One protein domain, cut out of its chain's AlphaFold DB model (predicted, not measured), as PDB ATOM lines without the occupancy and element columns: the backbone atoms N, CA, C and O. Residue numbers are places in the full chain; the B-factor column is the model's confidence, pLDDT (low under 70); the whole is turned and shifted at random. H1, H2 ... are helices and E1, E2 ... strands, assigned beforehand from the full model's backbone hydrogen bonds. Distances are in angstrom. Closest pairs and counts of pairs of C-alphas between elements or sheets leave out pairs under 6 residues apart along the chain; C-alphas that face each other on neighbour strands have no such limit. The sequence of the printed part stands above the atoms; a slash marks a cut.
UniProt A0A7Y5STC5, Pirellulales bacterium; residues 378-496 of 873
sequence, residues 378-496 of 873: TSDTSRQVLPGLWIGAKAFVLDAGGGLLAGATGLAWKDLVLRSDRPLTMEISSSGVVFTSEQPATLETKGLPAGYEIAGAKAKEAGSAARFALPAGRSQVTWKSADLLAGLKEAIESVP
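AT A GLANCE: This is residues 378 to 496 of the 873 residues of a protein of Pirellulales bacterium (UniProt A0A7Y5STC5). One strongly twisted sheet is folded over on itself into a flattened sandwich: E4 and E5 bend sharply and run through both layers, with E3, E6 and E9 beside them in one layer and E1, E2, E7 and E8 in the other. The opposite side of the fold is open, with residues 479 to 487 running along it to the small helix H1 at the E1 and E3 end, while the long loop of residues 447 to 465 lies at the E8 and E9 end. The printed part has 119 residues, with nine named strands, E1 to E9, followed by one named helix, H1; it is mostly strand, and the branched sheet is antiparallel. The whole is compact, with a radius of gyration of the C-alphas of 13.5 A and spans of 45 by 30 by 20 A.

IN THESE COORDINATES: E1 covers residues 383 to 386 and begins at C-alpha 383, at (4.980, -22.427, 13.684). E2 is residues 389 to 392, and E3 is residues 395 to 399, 14.2 A long. E4, residues 402 to 413, bends by 142 degrees at residue 408, and its ends are 12.6 A apart. E5, residues 416 to 429, is the longest strand by residues; it bends by 149 degrees at residue 424, at (-0.483, -11.147, 2.433), and its ends are 13.2 A apart. E6 is residues 432 to 437, 16.5 A; E7 is residues 441 to 446, 16.7 A; E8 is residues 466 to 470, 12.6 A; E9 is residues 473 to 478, 16.7 A. H1, residues 488 to 493, ends at C-alpha 493, at (3.474, -12.362, 30.899).

HOW THE PARTS SIT: E1 and E2 form an antiparallel hairpin, with N 385 and O 389 at 2.9 A. E2 and E3 are apart, but both lie on one side of E4: E2 pairs with its residues 410 to 413, N 390 to O 412 at 2.9 A, and E3 with residues 402 to 406, N 397 to O 404 at 2.9 A. E5 lies on the other side of E4, with N 411 and O 418 at 2.8 A. Beyond E5, on its other side, are E6, N 427 to O 434 at 2.9 A, and E7, N 419 to O 444 at 2.8 A. E3 E4 E5 E6 make a meander, each strand the antiparallel neighbour of the one before. The edge strand E9 pairs with E6, N 435 to O 475 at 2.8 A, and the edge strand E8 with E7, N 443 to O 468 at 2.9 A. H1 only grazes the sheet with residues 488 to 492; the closest C-alphas of E3 and H1 are those of Asp 399 and Lys 489, 7.1 A apart. In H1 every O i to N i+4 pair is within hydrogen-bond range.

THE WHOLE: The two C-alphas farthest apart, those of Gly 456 and Pro 496, are 45.0 A apart. The printed part has no cut, and its one long link is E7 to E8, 19 residues. The mean pLDDT of the printed part is 90.3; residues 460, 462 and 463 are under 70.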
ATOM      1  N   THR A 378       9.138 -17.539   7.944       88.94
ATOM      2  CA  THR A 378       8.883 -17.683   6.508       88.94
ATOM      3  C   THR A 378       7.381 -17.777   6.284       88.94
ATOM      4  O   THR A 378       6.629 -18.191   7.170       88.94
ATOM      5  N   SER A 379       6.924 -17.391   5.095       88.81
ATOM      6  CA  SER A 379       5.509 -17.505   4.730       88.81
ATOM      7  C   SER A 379       5.051 -18.960   4.598       88.81
ATOM      8  O   SER A 379       3.875 -19.250   4.786       88.81
ATOM      9  N   ASP A 380       5.962 -19.886   4.310       84.75
ATOM     10  CA  ASP A 380       5.598 -21.257   3.931       84.75
ATOM     11  C   ASP A 380       5.371 -22.180   5.133       84.75
ATOM     12  O   ASP A 380       4.799 -23.259   4.999       84.75
ATOM     13  N   THR A 381       5.832 -21.788   6.325       84.62
ATOM     14  CA  THR A 381       5.777 -22.633   7.523       84.62
ATOM     15  C   THR A 381       5.079 -21.913   8.669       84.62
ATOM     16  O   THR A 381       5.616 -20.979   9.258       84.62
ATOM     17  N   SER A 382       3.891 -22.398   9.039       91.62
ATOM     18  CA  SER A 382       3.233 -21.989  10.282       91.62
ATOM     19  C   SER A 382       3.892 -22.685  11.471       91.62
ATOM     20  O   SER A 382       3.941 -23.915  11.519       91.62
ATOM     21  N   ARG A 383       4.338 -21.915  12.464       94.88
ATOM     22  CA  ARG A 383       4.980 -22.427  13.684       94.88
ATOM     23  C   ARG A 383       4.281 -21.926  14.937       94.88
ATOM     24  O   ARG A 383       3.679 -20.855  14.927       94.88
ATOM     25  N   GLN A 384       4.370 -22.697  16.014       94.75
ATOM     26  CA  GLN A 384       3.892 -22.265  17.320       94.75
ATOM     27  C   GLN A 384       4.916 -21.307  17.932       94.75
ATOM     28  O   GLN A 384       6.060 -21.700  18.137       94.75
ATOM     29  N   VAL A 385       4.516 -20.062  18.187       94.62
ATOM     30  CA  VAL A 385       5.399 -19.004  18.724       94.62
ATOM     31  C   VAL A 385       5.173 -18.769  20.218       94.62
ATOM     32  O   VAL A 385       6.083 -18.376  20.936       94.62
ATOM     33  N   LEU A 386       3.964 -19.057  20.700       94.12
ATOM     34  CA  LEU A 386       3.599 -19.169  22.112       94.12
ATOM     35  C   LEU A 386       2.607 -20.333  22.252       94.12
ATOM     36  O   LEU A 386       1.974 -20.706  21.259       94.12
ATOM     37  N   PRO A 387       2.414 -20.911  23.451       92.69
ATOM     38  CA  PRO A 387       1.402 -21.942  23.660       92.69
ATOM     39  C   PRO A 387       0.024 -21.507  23.131       92.69
ATOM     40  O   PRO A 387      -0.577 -20.558  23.623       92.69
ATOM     41  N   GLY A 388      -0.464 -22.193  22.095       92.44
ATOM     42  CA  GLY A 388      -1.734 -21.891  21.417       92.44
ATOM     43  C   GLY A 388      -1.691 -20.806  20.329       92.44
ATOM     44  O   GLY A 388      -2.677 -20.682  19.603       92.44
ATOM     45  N   LEU A 389      -0.581 -20.074  20.167       96.38
ATOM     46  CA  LEU A 389      -0.387 -19.067  19.117       96.38
ATOM     47  C   LEU A 389       0.462 -19.632  17.982       96.38
ATOM     48  O   LEU A 389       1.646 -19.915  18.167       96.38
ATOM     49  N   TRP A 390      -0.139 -19.760  16.806       97.06
ATOM     50  CA  TRP A 390       0.525 -20.229  15.595       97.06
ATOM     51  C   TRP A 390       0.577 -19.124  14.554       97.06
ATOM     52  O   TRP A 390      -0.445 -18.502  14.269       97.06
ATOM     53  N   ILE A 391       1.754 -18.906  13.977       97.44
ATOM     54  CA  ILE A 391       1.987 -17.868  12.975       97.44
ATOM     55  C   ILE A 391       2.784 -18.454  11.810       97.44
ATOM     56  O   ILE A 391       3.808 -19.103  12.018       97.44
ATOM     57  N   GLY A 392       2.319 -18.195  10.590       97.19
ATOM     58  CA  GLY A 392       3.087 -18.316   9.352       97.19
ATOM     59  C   GLY A 392       3.173 -16.939   8.704       97.19
ATOM     60  O   GLY A 392       2.180 -16.465   8.152       97.19
ATOM     61  N   ALA A 393       4.321 -16.275   8.833       97.50
ATOM     62  CA  ALA A 393       4.576 -14.931   8.317       97.50
ATOM     63  C   ALA A 393       6.084 -14.685   8.179       97.50
ATOM     64  O   ALA A 393       6.877 -15.283   8.912       97.50
ATOM     65  N   LYS A 394       6.481 -13.767   7.286       97.12
ATOM     66  CA  LYS A 394       7.879 -13.307   7.207       97.12
ATOM     67  C   LYS A 394       8.271 -12.524   8.457       97.12
ATOM     68  O   LYS A 394       9.391 -12.656   8.936       97.12
ATOM     69  N   ALA A 395       7.356 -11.716   8.980       98.25
ATOM     70  CA  ALA A 395       7.561 -10.916  10.179       98.25
ATOM     71  C   ALA A 395       6.217 -10.624  10.853       98.25
ATOM     72  O   ALA A 395       5.191 -10.513  10.174       98.25
ATOM     73  N   PHE A 396       6.210 -10.508  12.179       98.44
ATOM     74  CA  PHE A 396       4.999 -10.231  12.943       98.44
ATOM     75  C   PHE A 396       5.278  -9.472  14.237       98.44
ATOM     76  O   PHE A 396       6.314  -9.652  14.872       98.44
ATOM     77  N   VAL A 397       4.294  -8.687  14.668       98.50
ATOM     78  CA  VAL A 397       4.217  -8.107  16.010       98.50
ATOM     79  C   VAL A 397       2.756  -8.067  16.454       98.50
ATOM     80  O   VAL A 397       1.884  -7.642  15.697       98.50
ATOM     81  N   LEU A 398       2.467  -8.566  17.654       97.81
ATOM     82  CA  LEU A 398       1.128  -8.576  18.245       97.81
ATOM     83  C   LEU A 398       1.193  -8.102  19.699       97.81
ATOM     84  O   LEU A 398       2.054  -8.544  20.456       97.81
ATOM     85  N   ASP A 399       0.246  -7.255  20.090       95.12
ATOM     86  CA  ASP A 399      -0.043  -6.860  21.467       95.12
ATOM     87  C   ASP A 399      -1.528  -7.140  21.788       95.12
ATOM     88  O   ASP A 399      -2.297  -7.610  20.946       95.12
ATOM     89  N   ALA A 400      -1.967  -6.867  23.016       88.38
ATOM     90  CA  ALA A 400      -3.380  -7.035  23.382       88.38
ATOM     91  C   ALA A 400      -4.333  -6.075  22.635       88.38
ATOM     92  O   ALA A 400      -5.542  -6.285  22.625       88.38
ATOM     93  N   GLY A 401      -3.812  -4.999  22.036       89.75
ATOM     94  CA  GLY A 401      -4.586  -4.007  21.291       89.75
ATOM     95  C   GLY A 401      -4.727  -4.316  19.799       89.75
ATOM     96  O   GLY A 401      -5.554  -3.689  19.130       89.75
ATOM     97  N   GLY A 402      -3.940  -5.250  19.263       94.69
ATOM     98  CA  GLY A 402      -3.947  -5.618  17.855       94.69
ATOM     99  C   GLY A 402      -2.650  -6.280  17.397       94.69
ATOM    100  O   GLY A 402      -1.783  -6.636  18.187       94.69
ATOM    101  N   GLY A 403      -2.490  -6.436  16.089       96.38
ATOM    102  CA  GLY A 403      -1.292  -7.049  15.527       96.38
ATOM    103  C   GLY A 403      -1.070  -6.690  14.070       96.38
ATOM    104  O   GLY A 403      -1.998  -6.288  13.374       96.38
ATOM    105  N   LEU A 404       0.167  -6.833  13.618       98.50
ATOM    106  CA  LEU A 404       0.566  -6.663  12.230       98.50
ATOM    107  C   LEU A 404       1.431  -7.856  11.829       98.50
ATOM    108  O   LEU A 404       2.384  -8.200  12.524       98.50
ATOM    109  N   LEU A 405       1.070  -8.513  10.732       98.38
ATOM    110  CA  LEU A 405       1.818  -9.628  10.163       98.38
ATOM    111  C   LEU A 405       2.090  -9.327   8.688       98.38
ATOM    112  O   LEU A 405       1.150  -9.078   7.934       98.38
ATOM    113  N   ALA A 406       3.355  -9.368   8.276       97.88
ATOM    114  CA  ALA A 406       3.775  -9.133   6.898       97.88
ATOM    115  C   ALA A 406       4.124 -10.457   6.199       97.88
ATOM    116  O   ALA A 406       4.804 -11.319   6.767       97.88
ATOM    117  N   GLY A 407       3.656 -10.625   4.958       96.75
ATOM    118  CA  GLY A 407       3.823 -11.875   4.205       96.75
ATOM    119  C   GLY A 407       3.216 -13.082   4.930       96.75
ATOM    120  O   GLY A 407       3.815 -14.155   4.965       96.75
ATOM    121  N   ALA A 408       2.069 -12.888   5.570       97.44
ATOM    122  CA  ALA A 408       1.359 -13.868   6.365       97.44
ATOM    123  C   ALA A 408       0.531 -14.826   5.504       97.44
ATOM    124  O   ALA A 408      -0.188 -14.407   4.599       97.44
ATOM    125  N   THR A 409       0.585 -16.106   5.848       97.06
ATOM    126  CA  THR A 409      -0.272 -17.181   5.323       97.06
ATOM    127  C   THR A 409      -1.127 -17.801   6.423       97.06
ATOM    128  O   THR A 409      -2.091 -18.505   6.135       97.06
ATOM    129  N   GLY A 410      -0.819 -17.533   7.696       95.38
ATOM    130  CA  GLY A 410      -1.541 -18.129   8.809       95.38
ATOM    131  C   GLY A 410      -1.394 -17.374  10.122       95.38
ATOM    132  O   GLY A 410      -0.291 -17.017  10.524       95.38
ATOM    133  N   LEU A 411      -2.512 -17.217  10.823       96.81
ATOM    134  CA  LEU A 411      -2.593 -16.892  12.241       96.81
ATOM    135  C   LEU A 411      -3.635 -17.811  12.877       96.81
ATOM    136  O   LEU A 411      -4.771 -17.875  12.407       96.81
ATOM    137  N   ALA A 412      -3.283 -18.494  13.960       96.81
ATOM    138  CA  ALA A 412      -4.258 -19.168  14.805       96.81
ATOM    139  C   ALA A 412      -4.015 -18.847  16.279       96.81
ATOM    140  O   ALA A 412      -2.898 -18.994  16.773       96.81
ATOM    141  N   TRP A 413      -5.071 -18.429  16.971       95.94
ATOM    142  CA  TRP A 413      -5.070 -18.129  18.399       95.94
ATOM    143  C   TRP A 413      -6.410 -18.536  19.002       95.94
ATOM    144  O   TRP A 413      -7.437 -17.927  18.704       95.94
ATOM    145  N   LYS A 414      -6.409 -19.562  19.860       91.50
ATOM    146  CA  LYS A 414      -7.642 -20.130  20.435       91.50
ATOM    147  C   LYS A 414      -8.651 -20.481  19.323       91.50
ATOM    148  O   LYS A 414      -8.360 -21.348  18.503       91.50
ATOM    149  N   ASP A 415      -9.802 -19.809  19.278       89.44
ATOM    150  CA  ASP A 415     -10.847 -20.022  18.268       89.44
ATOM    151  C   ASP A 415     -10.621 -19.240  16.965       89.44
ATOM    152  O   ASP A 415     -11.218 -19.579  15.937       89.44
ATOM    153  N   LEU A 416      -9.764 -18.211  16.989       93.31
ATOM    154  CA  LEU A 416      -9.414 -17.430  15.809       93.31
ATOM    155  C   LEU A 416      -8.497 -18.251  14.906       93.31
ATOM    156  O   LEU A 416      -7.430 -18.698  15.327       93.31
ATOM    157  N   VAL A 417      -8.881 -18.383  13.639       95.31
ATOM    158  CA  VAL A 417      -8.020 -18.909  12.576       95.31
ATOM    159  C   VAL A 417      -8.175 -18.018  11.356       95.31
ATOM    160  O   VAL A 417      -9.285 -17.843  10.865       95.31
ATOM    161  N   LEU A 418      -7.068 -17.490  10.851       94.94
ATOM    162  CA  LEU A 418      -6.967 -16.788   9.576       94.94
ATOM    163  C   LEU A 418      -5.909 -17.515   8.753       94.94
ATOM    164  O   LEU A 418      -4.775 -17.647   9.204       94.94
ATOM    165  N   ARG A 419      -6.261 -18.022   7.575       95.62
ATOM    166  CA  ARG A 419      -5.322 -18.699   6.672       95.62
ATOM    167  C   ARG A 419      -5.477 -18.171   5.266       95.62
ATOM    168  O   ARG A 419      -6.597 -18.005   4.801       95.62
ATOM    169  N   SER A 420      -4.364 -17.949   4.591       95.25
ATOM    170  CA  SER A 420      -4.350 -17.608   3.180       95.25
ATOM    171  C   SER A 420      -3.480 -18.580   2.401       95.25
ATOM    172  O   SER A 420      -2.467 -19.063   2.900       95.25
ATOM    173  N   ASP A 421      -3.896 -18.874   1.173       94.94
ATOM    174  CA  ASP A 421      -3.126 -19.675   0.221       94.94
ATOM    175  C   ASP A 421      -1.942 -18.905  -0.389       94.94
ATOM    176  O   ASP A 421      -1.129 -19.498  -1.099       94.94
ATOM    177  N   ARG A 422      -1.841 -17.597  -0.124       94.50
ATOM    178  CA  ARG A 422      -0.758 -16.729  -0.584       94.50
ATOM    179  C   ARG A 422      -0.307 -15.769   0.520       94.50
ATOM    180  O   ARG A 422      -1.117 -15.406   1.372       94.50
ATOM    181  N   PRO A 423       0.963 -15.331   0.512       95.56
ATOM    182  CA  PRO A 423       1.441 -14.329   1.457       95.56
ATOM    183  C   PRO A 423       0.689 -13.001   1.290       95.56
ATOM    184  O   PRO A 423       0.614 -12.464   0.187       95.56
ATOM    185  N   LEU A 424       0.171 -12.457   2.390       96.31
ATOM    186  CA  LEU A 424      -0.483 -11.147   2.433       96.31
ATOM    187  C   LEU A 424      -0.164 -10.410   3.740       96.31
ATOM    188  O   LEU A 424       0.347 -10.995   4.690       96.31
ATOM    189  N   THR A 425      -0.466  -9.122   3.825       97.62
ATOM    190  CA  THR A 425      -0.349  -8.362   5.075       97.62
ATOM    191  C   THR A 425      -1.666  -8.417   5.845       97.62
ATOM    192  O   THR A 425      -2.720  -8.134   5.271       97.62
ATOM    193  N   MET A 426      -1.610  -8.755   7.135       97.38
ATOM    194  CA  MET A 426      -2.757  -8.762   8.053       97.38
ATOM    195  C   MET A 426      -2.560  -7.705   9.142       97.38
ATOM    196  O   MET A 426      -1.625  -7.815   9.933       97.38
ATOM    197  N   GLU A 427      -3.451  -6.717   9.219       97.25
ATOM    198  CA  GLU A 427      -3.549  -5.792  10.355       97.25
ATOM    199  C   GLU A 427      -4.795  -6.136  11.172       97.25
ATOM    200  O   GLU A 427      -5.912  -6.106  10.658       97.25
ATOM    201  N   ILE A 428      -4.613  -6.452  12.448       95.69
ATOM    202  CA  ILE A 428      -5.666  -6.850  13.381       95.69
ATOM    203  C   ILE A 428      -5.864  -5.723  14.385       95.69
ATOM    204  O   ILE A 428      -4.905  -5.235  14.981       95.69
ATOM    205  N   SER A 429      -7.117  -5.341  14.604       93.44
ATOM    206  CA  SER A 429      -7.521  -4.334  15.581       93.44
ATOM    207  C   SER A 429      -8.799  -4.765  16.298       93.44
ATOM    208  O   SER A 429      -9.508  -5.671  15.851       93.44
ATOM    209  N   SER A 430      -9.158  -4.053  17.365       89.00
ATOM    210  CA  SER A 430     -10.430  -4.265  18.064       89.00
ATOM    211  C   SER A 430     -11.662  -4.000  17.190       89.00
ATOM    212  O   SER A 430     -12.735  -4.516  17.491       89.00
ATOM    213  N   SER A 431     -11.527  -3.228  16.107       88.62
ATOM    214  CA  SER A 431     -12.622  -2.829  15.209       88.62
ATOM    215  C   SER A 431     -12.664  -3.578  13.877       88.62
ATOM    216  O   SER A 431     -13.582  -3.363  13.083       88.62
ATOM    217  N   GLY A 432     -11.676  -4.422  13.586       92.25
ATOM    218  CA  GLY A 432     -11.588  -5.063  12.280       92.25
ATOM    219  C   GLY A 432     -10.250  -5.715  11.964       92.25
ATOM    220  O   GLY A 432      -9.260  -5.488  12.661       92.25
ATOM    221  N   VAL A 433     -10.225  -6.470  10.861       94.12
ATOM    222  CA  VAL A 433      -8.993  -6.946  10.213       94.12
ATOM    223  C   VAL A 433      -8.886  -6.334   8.818       94.12
ATOM    224  O   VAL A 433      -9.851  -6.349   8.048       94.12
ATOM    225  N   VAL A 434      -7.711  -5.807   8.482       95.00
ATOM    226  CA  VAL A 434      -7.362  -5.351   7.135       95.00
ATOM    227  C   VAL A 434      -6.421  -6.370   6.505       95.00
ATOM    228  O   VAL A 434      -5.398  -6.724   7.085       95.00
ATOM    229  N   PHE A 435      -6.760  -6.806   5.300       95.38
ATOM    230  CA  PHE A 435      -5.941  -7.666   4.459       95.38
ATOM    231  C   PHE A 435      -5.423  -6.849   3.279       95.38
ATOM    232  O   PHE A 435      -6.211  -6.217   2.576       95.38
ATOM    233  N   THR A 436      -4.115  -6.864   3.046       95.50
ATOM    234  CA  THR A 436      -3.513  -6.233   1.864       95.50
ATOM    235  C   THR A 436      -2.694  -7.266   1.112       95.50
ATOM    236  O   THR A 436      -1.793  -7.865   1.692       95.50
ATOM    237  N   SER A 437      -3.012  -7.492  -0.160       93.38
ATOM    238  CA  SER A 437      -2.331  -8.484  -0.997       93.38
ATOM    239  C   SER A 437      -1.972  -7.889  -2.352       93.38
ATOM    240  O   SER A 437      -2.776  -7.178  -2.945       93.38
ATOM    241  N   GLU A 438      -0.793  -8.196  -2.880       89.81
ATOM    242  CA  GLU A 438      -0.394  -7.756  -4.226       89.81
ATOM    243  C   GLU A 438      -1.097  -8.552  -5.331       89.81
ATOM    244  O   GLU A 438      -1.288  -8.063  -6.443       89.81
ATOM    245  N   GLN A 439      -1.520  -9.777  -5.019       92.00
ATOM    246  CA  GLN A 439      -2.213 -10.665  -5.945       92.00
ATOM    247  C   GLN A 439      -3.535 -11.159  -5.351       92.00
ATOM    248  O   GLN A 439      -3.678 -11.203  -4.128       92.00
ATOM    249  N   PRO A 440      -4.502 -11.589  -6.179       93.94
ATOM    250  CA  PRO A 440      -5.681 -12.274  -5.670       93.94
ATOM    251  C   PRO A 440      -5.285 -13.505  -4.851       93.94
ATOM    252  O   PRO A 440      -4.355 -14.226  -5.227       93.94
ATOM    253  N   ALA A 441      -5.994 -13.731  -3.749       94.38
ATOM    254  CA  ALA A 441      -5.733 -14.803  -2.794       94.38
ATOM    255  C   ALA A 441      -7.048 -15.394  -2.279       94.38
ATOM    256  O   ALA A 441      -8.116 -14.792  -2.392       94.38
ATOM    257  N   THR A 442      -6.977 -16.570  -1.679       94.25
ATOM    258  CA  THR A 442      -8.084 -17.176  -0.949       94.25
ATOM    259  C   THR A 442      -7.835 -17.045   0.542       94.25
ATOM    260  O   THR A 442      -6.738 -17.335   1.016       94.25
ATOM    261  N   LEU A 443      -8.855 -16.631   1.291       94.12
ATOM    262  CA  LEU A 443      -8.808 -16.497   2.742       94.12
ATOM    263  C   LEU A 443      -9.796 -17.461   3.396       94.12
ATOM    264  O   LEU A 443     -10.990 -17.427   3.108       94.12
ATOM    265  N   GLU A 444      -9.303 -18.286   4.306       93.50
ATOM    266  CA  GLU A 444     -10.098 -19.086   5.227       93.50
ATOM    267  C   GLU A 444     -10.101 -18.419   6.601       93.50
ATOM    268  O   GLU A 444      -9.054 -18.062   7.143       93.50
ATOM    269  N   THR A 445     -11.285 -18.258   7.178       91.88
ATOM    270  CA  THR A 445     -11.468 -17.596   8.470       91.88
ATOM    271  C   THR A 445     -12.327 -18.447   9.391       91.88
ATOM    272  O   THR A 445     -13.336 -18.992   8.950       91.88
ATOM    273  N   LYS A 446     -11.993 -18.499  10.677       91.19
ATOM    274  CA  LYS A 446     -12.806 -19.071  11.759       91.19
ATOM    275  C   LYS A 446     -12.684 -18.176  12.994       91.19
ATOM    276  O   LYS A 446     -11.657 -17.527  13.174       91.19
ATOM    277  N   GLY A 447     -13.724 -18.128  13.826       88.06
ATOM    278  CA  GLY A 447     -13.692 -17.372  15.086       88.06
ATOM    279  C   GLY A 447     -13.896 -15.857  14.947       88.06
ATOM    280  O   GLY A 447     -13.791 -15.144  15.940       88.06
ATOM    281  N   LEU A 448     -14.217 -15.353  13.748       88.06
ATOM    282  CA  LEU A 448     -14.611 -13.952  13.553       88.06
ATOM    283  C   LEU A 448     -16.068 -13.699  14.021       88.06
ATOM    284  O   LEU A 448     -16.882 -14.634  13.998       88.06
ATOM    285  N   PRO A 449     -16.423 -12.454  14.420       85.75
ATOM    286  CA  PRO A 449     -17.783 -12.079  14.834       85.75
ATOM    287  C   PRO A 449     -18.856 -12.376  13.773       85.75
ATOM    288  O   PRO A 449     -18.541 -12.641  12.625       85.75
ATOM    289  N   ALA A 450     -20.146 -12.335  14.117       76.38
ATOM    290  CA  ALA A 450     -21.225 -12.581  13.147       76.38
ATOM    291  C   ALA A 450     -21.382 -11.444  12.117       76.38
ATOM    292  O   ALA A 450     -21.170 -10.278  12.444       76.38
ATOM    293  N   GLY A 451     -21.874 -11.771  10.915       71.31
ATOM    294  CA  GLY A 451     -22.414 -10.779   9.973       71.31
ATOM    295  C   GLY A 451     -21.384  -9.912   9.245       71.31
ATOM    296  O   GLY A 451     -21.752  -8.865   8.715       71.31
ATOM    297  N   TYR A 452     -20.119 -10.333   9.211       78.19
ATOM    298  CA  TYR A 452     -19.079  -9.654   8.443       78.19
ATOM    299  C   TYR A 452     -19.121 -10.015   6.954       78.19
ATOM    300  O   TYR A 452     -19.601 -11.082   6.555       78.19
ATOM    301  N   GLU A 453     -18.598  -9.101   6.142       77.81
ATOM    302  CA  GLU A 453     -18.525  -9.212   4.691       77.81
ATOM    303  C   GLU A 453     -17.082  -9.007   4.233       77.81
ATOM    304  O   GLU A 453     -16.398  -8.105   4.719       77.81
ATOM    305  N   ILE A 454     -16.625  -9.844   3.302       79.06
ATOM    306  CA  ILE A 454     -15.325  -9.712   2.644       79.06
ATOM    307  C   ILE A 454     -15.571  -9.717   1.141       79.06
ATOM    308  O   ILE A 454     -16.118 -10.684   0.612       79.06
ATOM    309  N   ALA A 455     -15.185  -8.637   0.458       73.31
ATOM    310  CA  ALA A 455     -15.278  -8.513  -1.000       73.31
ATOM    311  C   ALA A 455     -16.657  -8.908  -1.589       73.31
ATOM    312  O   ALA A 455     -16.732  -9.572  -2.620       73.31
ATOM    313  N   GLY A 456     -17.764  -8.531  -0.932       70.94
ATOM    314  CA  GLY A 456     -19.126  -8.831  -1.400       70.94
ATOM    315  C   GLY A 456     -19.729 -10.144  -0.883       70.94
ATOM    316  O   GLY A 456     -20.926 -10.380  -1.053       70.94
ATOM    317  N   ALA A 457     -18.938 -11.015  -0.249       72.19
ATOM    318  CA  ALA A 457     -19.396 -12.294   0.289       72.19
ATOM    319  C   ALA A 457     -19.593 -12.222   1.813       72.19
ATOM    320  O   ALA A 457     -18.711 -11.776   2.545       72.19
ATOM    321  N   LYS A 458     -20.755 -12.682   2.299       75.12
ATOM    322  CA  LYS A 458     -21.130 -12.661   3.725       75.12
ATOM    323  C   LYS A 458     -20.933 -14.011   4.402       75.12
ATOM    324  O   LYS A 458     -21.315 -15.047   3.854       75.12
ATOM    325  N   ALA A 459     -20.418 -13.991   5.630       70.25
ATOM    326  CA  ALA A 459     -20.403 -15.171   6.491       70.25
ATOM    327  C   ALA A 459     -21.832 -15.546   6.925       70.25
ATOM    328  O   ALA A 459     -22.620 -14.677   7.300       70.25
ATOM    329  N   LYS A 460     -22.164 -16.844   6.886       67.00
ATOM    330  CA  LYS A 460     -23.513 -17.342   7.213       67.00
ATOM    331  C   LYS A 460     -23.802 -17.344   8.719       67.00
ATOM    332  O   LYS A 460     -24.921 -17.033   9.107       67.00
ATOM    333  N   GLU A 461     -22.805 -17.655   9.554       71.31
ATOM    334  CA  GLU A 461     -22.942 -17.770  11.017       71.31
ATOM    335  C   GLU A 461     -21.676 -17.297  11.753       71.31
ATOM    336  O   GLU A 461     -20.561 -17.437  11.244       71.31
ATOM    337  N   ALA A 462     -21.847 -16.757  12.964       67.88
ATOM    338  CA  ALA A 462     -20.758 -16.309  13.837       67.88
ATOM    339  C   ALA A 462     -19.785 -17.453  14.160       67.88
ATOM    340  O   ALA A 462     -20.226 -18.562  14.454       67.88
ATOM    341  N   GLY A 463     -18.474 -17.204  14.132       67.69
ATOM    342  CA  GLY A 463     -17.459 -18.186  14.538       67.69
ATOM    343  C   GLY A 463     -17.281 -19.405  13.616       67.69
ATOM    344  O   GLY A 463     -16.302 -20.137  13.777       67.69
ATOM    345  N   SER A 464     -18.167 -19.608  12.637       77.56
ATOM    346  CA  SER A 464     -18.075 -20.681  11.640       77.56
ATOM    347  C   SER A 464     -16.859 -20.515  10.719       77.56
ATOM    348  O   SER A 464     -16.386 -19.402  10.478       77.56
ATOM    349  N   ALA A 465     -16.332 -21.636  10.215       85.25
ATOM    350  CA  ALA A 465     -15.312 -21.601   9.177       85.25
ATOM    351  C   ALA A 465     -15.942 -21.112   7.862       85.25
ATOM    352  O   ALA A 465     -16.947 -21.660   7.410       85.25
ATOM    353  N   ALA A 466     -15.343 -20.101   7.247       86.62
ATOM    354  CA  ALA A 466     -15.775 -19.531   5.979       86.62
ATOM    355  C   ALA A 466     -14.572 -19.316   5.056       86.62
ATOM    356  O   ALA A 466     -13.444 -19.161   5.521       86.62
ATOM    357  N   ARG A 467     -14.819 -19.333   3.744       89.88
ATOM    358  CA  ARG A 467     -13.795 -19.171   2.709       89.88
ATOM    359  C   ARG A 467     -14.198 -18.045   1.763       89.88
ATOM    360  O   ARG A 467     -15.327 -18.035   1.276       89.88
ATOM    361  N   PHE A 468     -13.277 -17.126   1.505       89.50
ATOM    362  CA  PHE A 468     -13.500 -15.902   0.739       89.50
ATOM    363  C   PHE A 468     -12.436 -15.740  -0.344       89.50
ATOM    364  O   PHE A 468     -11.270 -16.063  -0.125       89.50
ATOM    365  N   ALA A 469     -12.830 -15.208  -1.500       90.75
ATOM    366  CA  ALA A 469     -11.885 -14.719  -2.494       90.75
ATOM    367  C   ALA A 469     -11.500 -13.276  -2.142       90.75
ATOM    368  O   ALA A 469     -12.369 -12.414  -2.012       90.75
ATOM    369  N   LEU A 470     -10.205 -13.020  -1.987       91.44
ATOM    370  CA  LEU A 470      -9.642 -11.691  -1.796       91.44
ATOM    371  C   LEU A 470      -9.112 -11.167  -3.138       91.44
ATOM    372  O   LEU A 470      -8.265 -11.825  -3.748       91.44
ATOM    373  N   PRO A 471      -9.566  -9.995  -3.613       91.31
ATOM    374  CA  PRO A 471      -8.924  -9.326  -4.737       91.31
ATOM    375  C   PRO A 471      -7.528  -8.816  -4.344       91.31
ATOM    376  O   PRO A 471      -7.223  -8.655  -3.162       91.31
ATOM    377  N   ALA A 472      -6.699  -8.513  -5.347       92.88
ATOM    378  CA  ALA A 472      -5.493  -7.721  -5.124       92.88
ATOM    379  C   ALA A 472      -5.858  -6.328  -4.575       92.88
ATOM    380  O   ALA A 472      -6.907  -5.768  -4.904       92.88
ATOM    381  N   GLY A 473      -4.977  -5.763  -3.758       92.50
ATOM    382  CA  GLY A 473      -5.174  -4.513  -3.038       92.50
ATOM    383  C   GLY A 473      -5.650  -4.722  -1.600       92.50
ATOM    384  O   GLY A 473      -5.372  -5.737  -0.960       92.50
ATOM    385  N   ARG A 474      -6.337  -3.706  -1.072       92.81
ATOM    386  CA  ARG A 474      -6.785  -3.632   0.321       92.81
ATOM    387  C   ARG A 474      -8.228  -4.120   0.449       92.81
ATOM    388  O   ARG A 474      -9.128  -3.559  -0.165       92.81
ATOM    389  N   SER A 475      -8.449  -5.116   1.299       92.25
ATOM    390  CA  SER A 475      -9.764  -5.596   1.732       92.25
ATOM    391  C   SER A 475      -9.896  -5.417   3.239       92.25
ATOM    392  O   SER A 475      -8.946  -5.664   3.977       92.25
ATOM    393  N   GLN A 476     -11.061  -4.995   3.724       90.00
ATOM    394  CA  GLN A 476     -11.261  -4.734   5.148       90.00
ATOM    395  C   GLN A 476     -12.534  -5.392   5.656       90.00
ATOM    396  O   GLN A 476     -13.565  -5.388   4.990       90.00
ATOM    397  N   VAL A 477     -12.439  -5.905   6.876       86.81
ATOM    398  CA  VAL A 477     -13.542  -6.472   7.637       86.81
ATOM    399  C   VAL A 477     -13.693  -5.661   8.906       86.81
ATOM    400  O   VAL A 477     -12.717  -5.499   9.632       86.81
ATOM    401  N   THR A 478     -14.890  -5.145   9.180       87.44
ATOM    402  CA  THR A 478     -15.138  -4.283  10.345       87.44
ATOM    403  C   THR A 478     -16.276  -4.785  11.213       87.44
ATOM    404  O   THR A 478     -17.257  -5.339  10.717       87.44
ATOM    405  N   TRP A 479     -16.193  -4.492  12.503       87.75
ATOM    406  CA  TRP A 479     -17.245  -4.705  13.491       87.75
ATOM    407  C   TRP A 479     -17.174  -3.609  14.564       87.75
ATOM    408  O   TRP A 479     -16.247  -2.806  14.587       87.75
ATOM    409  N   LYS A 480     -18.166  -3.549  15.466       82.25
ATOM    410  CA  LYS A 480     -18.213  -2.509  16.514       82.25
ATOM    411  C   LYS A 480     -17.040  -2.606  17.492       82.25
ATOM    412  O   LYS A 480     -16.378  -1.610  17.744       82.25
ATOM    413  N   SER A 481     -16.838  -3.787  18.072       83.69
ATOM    414  CA  SER A 481     -15.685  -4.118  18.913       83.69
ATOM    415  C   SER A 481     -15.637  -5.631  19.136       83.69
ATOM    416  O   SER A 481     -16.680  -6.233  19.393       83.69
ATOM    417  N   ALA A 482     -14.456  -6.237  19.049       85.75
ATOM    418  CA  ALA A 482     -14.197  -7.618  19.449       85.75
ATOM    419  C   ALA A 482     -12.740  -7.752  19.902       85.75
ATOM    420  O   ALA A 482     -11.839  -7.244  19.236       85.75
ATOM    421  N   ASP A 483     -12.514  -8.451  21.011       87.44
ATOM    422  CA  ASP A 483     -11.169  -8.767  21.486       87.44
ATOM    423  C   ASP A 483     -10.713 -10.111  20.903       87.44
ATOM    424  O   ASP A 483     -10.876 -11.174  21.501       87.44
ATOM    425  N   LEU A 484     -10.191 -10.061  19.676       90.25
ATOM    426  CA  LEU A 484      -9.726 -11.249  18.955       90.25
ATOM    427  C   LEU A 484      -8.461 -11.874  19.562       90.25
ATOM    428  O   LEU A 484      -8.166 -13.037  19.290       90.25
ATOM    429  N   LEU A 485      -7.717 -11.112  20.366       93.44
ATOM    430  CA  LEU A 485      -6.452 -11.527  20.974       93.44
ATOM    431  C   LEU A 485      -6.579 -11.679  22.496       93.44
ATOM    432  O   LEU A 485      -5.573 -11.721  23.204       93.44
ATOM    433  N   ALA A 486      -7.805 -11.842  23.003       93.06
ATOM    434  CA  ALA A 486      -8.076 -12.024  24.422       93.06
ATOM    435  C   ALA A 486      -7.180 -13.117  25.029       93.06
ATOM    436  O   ALA A 486      -7.066 -14.231  24.496       93.06
ATOM    437  N   GLY A 487      -6.562 -12.834  26.175       93.69
ATOM    438  CA  GLY A 487      -5.638 -13.746  26.853       93.69
ATOM    439  C   GLY A 487      -4.188 -13.712  26.350       93.69
ATOM    440  O   GLY A 487      -3.361 -14.457  26.874       93.69
ATOM    441  N   LEU A 488      -3.874 -12.938  25.301       95.12
ATOM    442  CA  LEU A 488      -2.514 -12.860  24.756       95.12
ATOM    443  C   LEU A 488      -1.554 -12.177  25.737       95.12
ATOM    444  O   LEU A 488      -0.417 -12.619  25.878       95.12
ATOM    445  N   LYS A 489      -2.018 -11.138  26.444       94.69
ATOM    446  CA  LYS A 489      -1.217 -10.443  27.458       94.69
ATOM    447  C   LYS A 489      -0.756 -11.411  28.546       94.69
ATOM    448  O   LYS A 489       0.430 -11.474  28.844       94.69
ATOM    449  N   GLU A 490      -1.676 -12.205  29.079       94.56
ATOM    450  CA  GLU A 490      -1.408 -13.196  30.117       94.56
ATOM    451  C   GLU A 490      -0.448 -14.281  29.611       94.56
ATOM    452  O   GLU A 490       0.460 -14.687  30.332       94.56
ATOM    453  N   ALA A 491      -0.601 -14.718  28.356       94.00
ATOM    454  CA  ALA A 491       0.325 -15.657  27.727       94.00
ATOM    455  C   ALA A 491       1.749 -15.087  27.620       94.00
ATOM    456  O   ALA A 491       2.704 -15.779  27.968       94.00
ATOM    457  N   ILE A 492       1.892 -13.827  27.197       93.94
ATOM    458  CA  ILE A 492       3.175 -13.112  27.142       93.94
ATOM    459  C   ILE A 492       3.792 -12.987  28.539       93.94
ATOM    460  O   ILE A 492       4.967 -13.299  28.731       93.94
ATOM    461  N   GLU A 493       3.006 -12.562  29.525       90.81
ATOM    462  CA  GLU A 493       3.474 -12.362  30.899       90.81
ATOM    463  C   GLU A 493       3.845 -13.684  31.587       90.81
ATOM    464  O   GLU A 493       4.728 -13.696  32.444       90.81
ATOM    465  N   SER A 494       3.236 -14.800  31.170       90.50
ATOM    466  CA  SER A 494       3.560 -16.146  31.659       90.50
ATOM    467  C   SER A 494       4.891 -16.703  31.153       90.50
ATOM    468  O   SER A 494       5.375 -17.690  31.710       90.50
ATOM    469  N   VAL A 495       5.493 -16.098  30.117       88.00
ATOM    470  CA  VAL A 495       6.808 -16.530  29.633       88.00
ATOM    471  C   VAL A 495       7.818 -16.299  30.760       88.00
ATOM    472  O   VAL A 495       8.010 -15.143  31.168       88.00
ATOM    473  N   PRO A 496       8.452 -17.369  31.282       79.31
ATOM    474  CA  PRO A 496       9.317 -17.261  32.441       79.31
ATOM    475  C   PRO A 496      10.456 -16.285  32.163       79.31
ATOM    476  O   PRO A 496      10.934 -16.159  31.032       79.31
TER     477      PRO A 496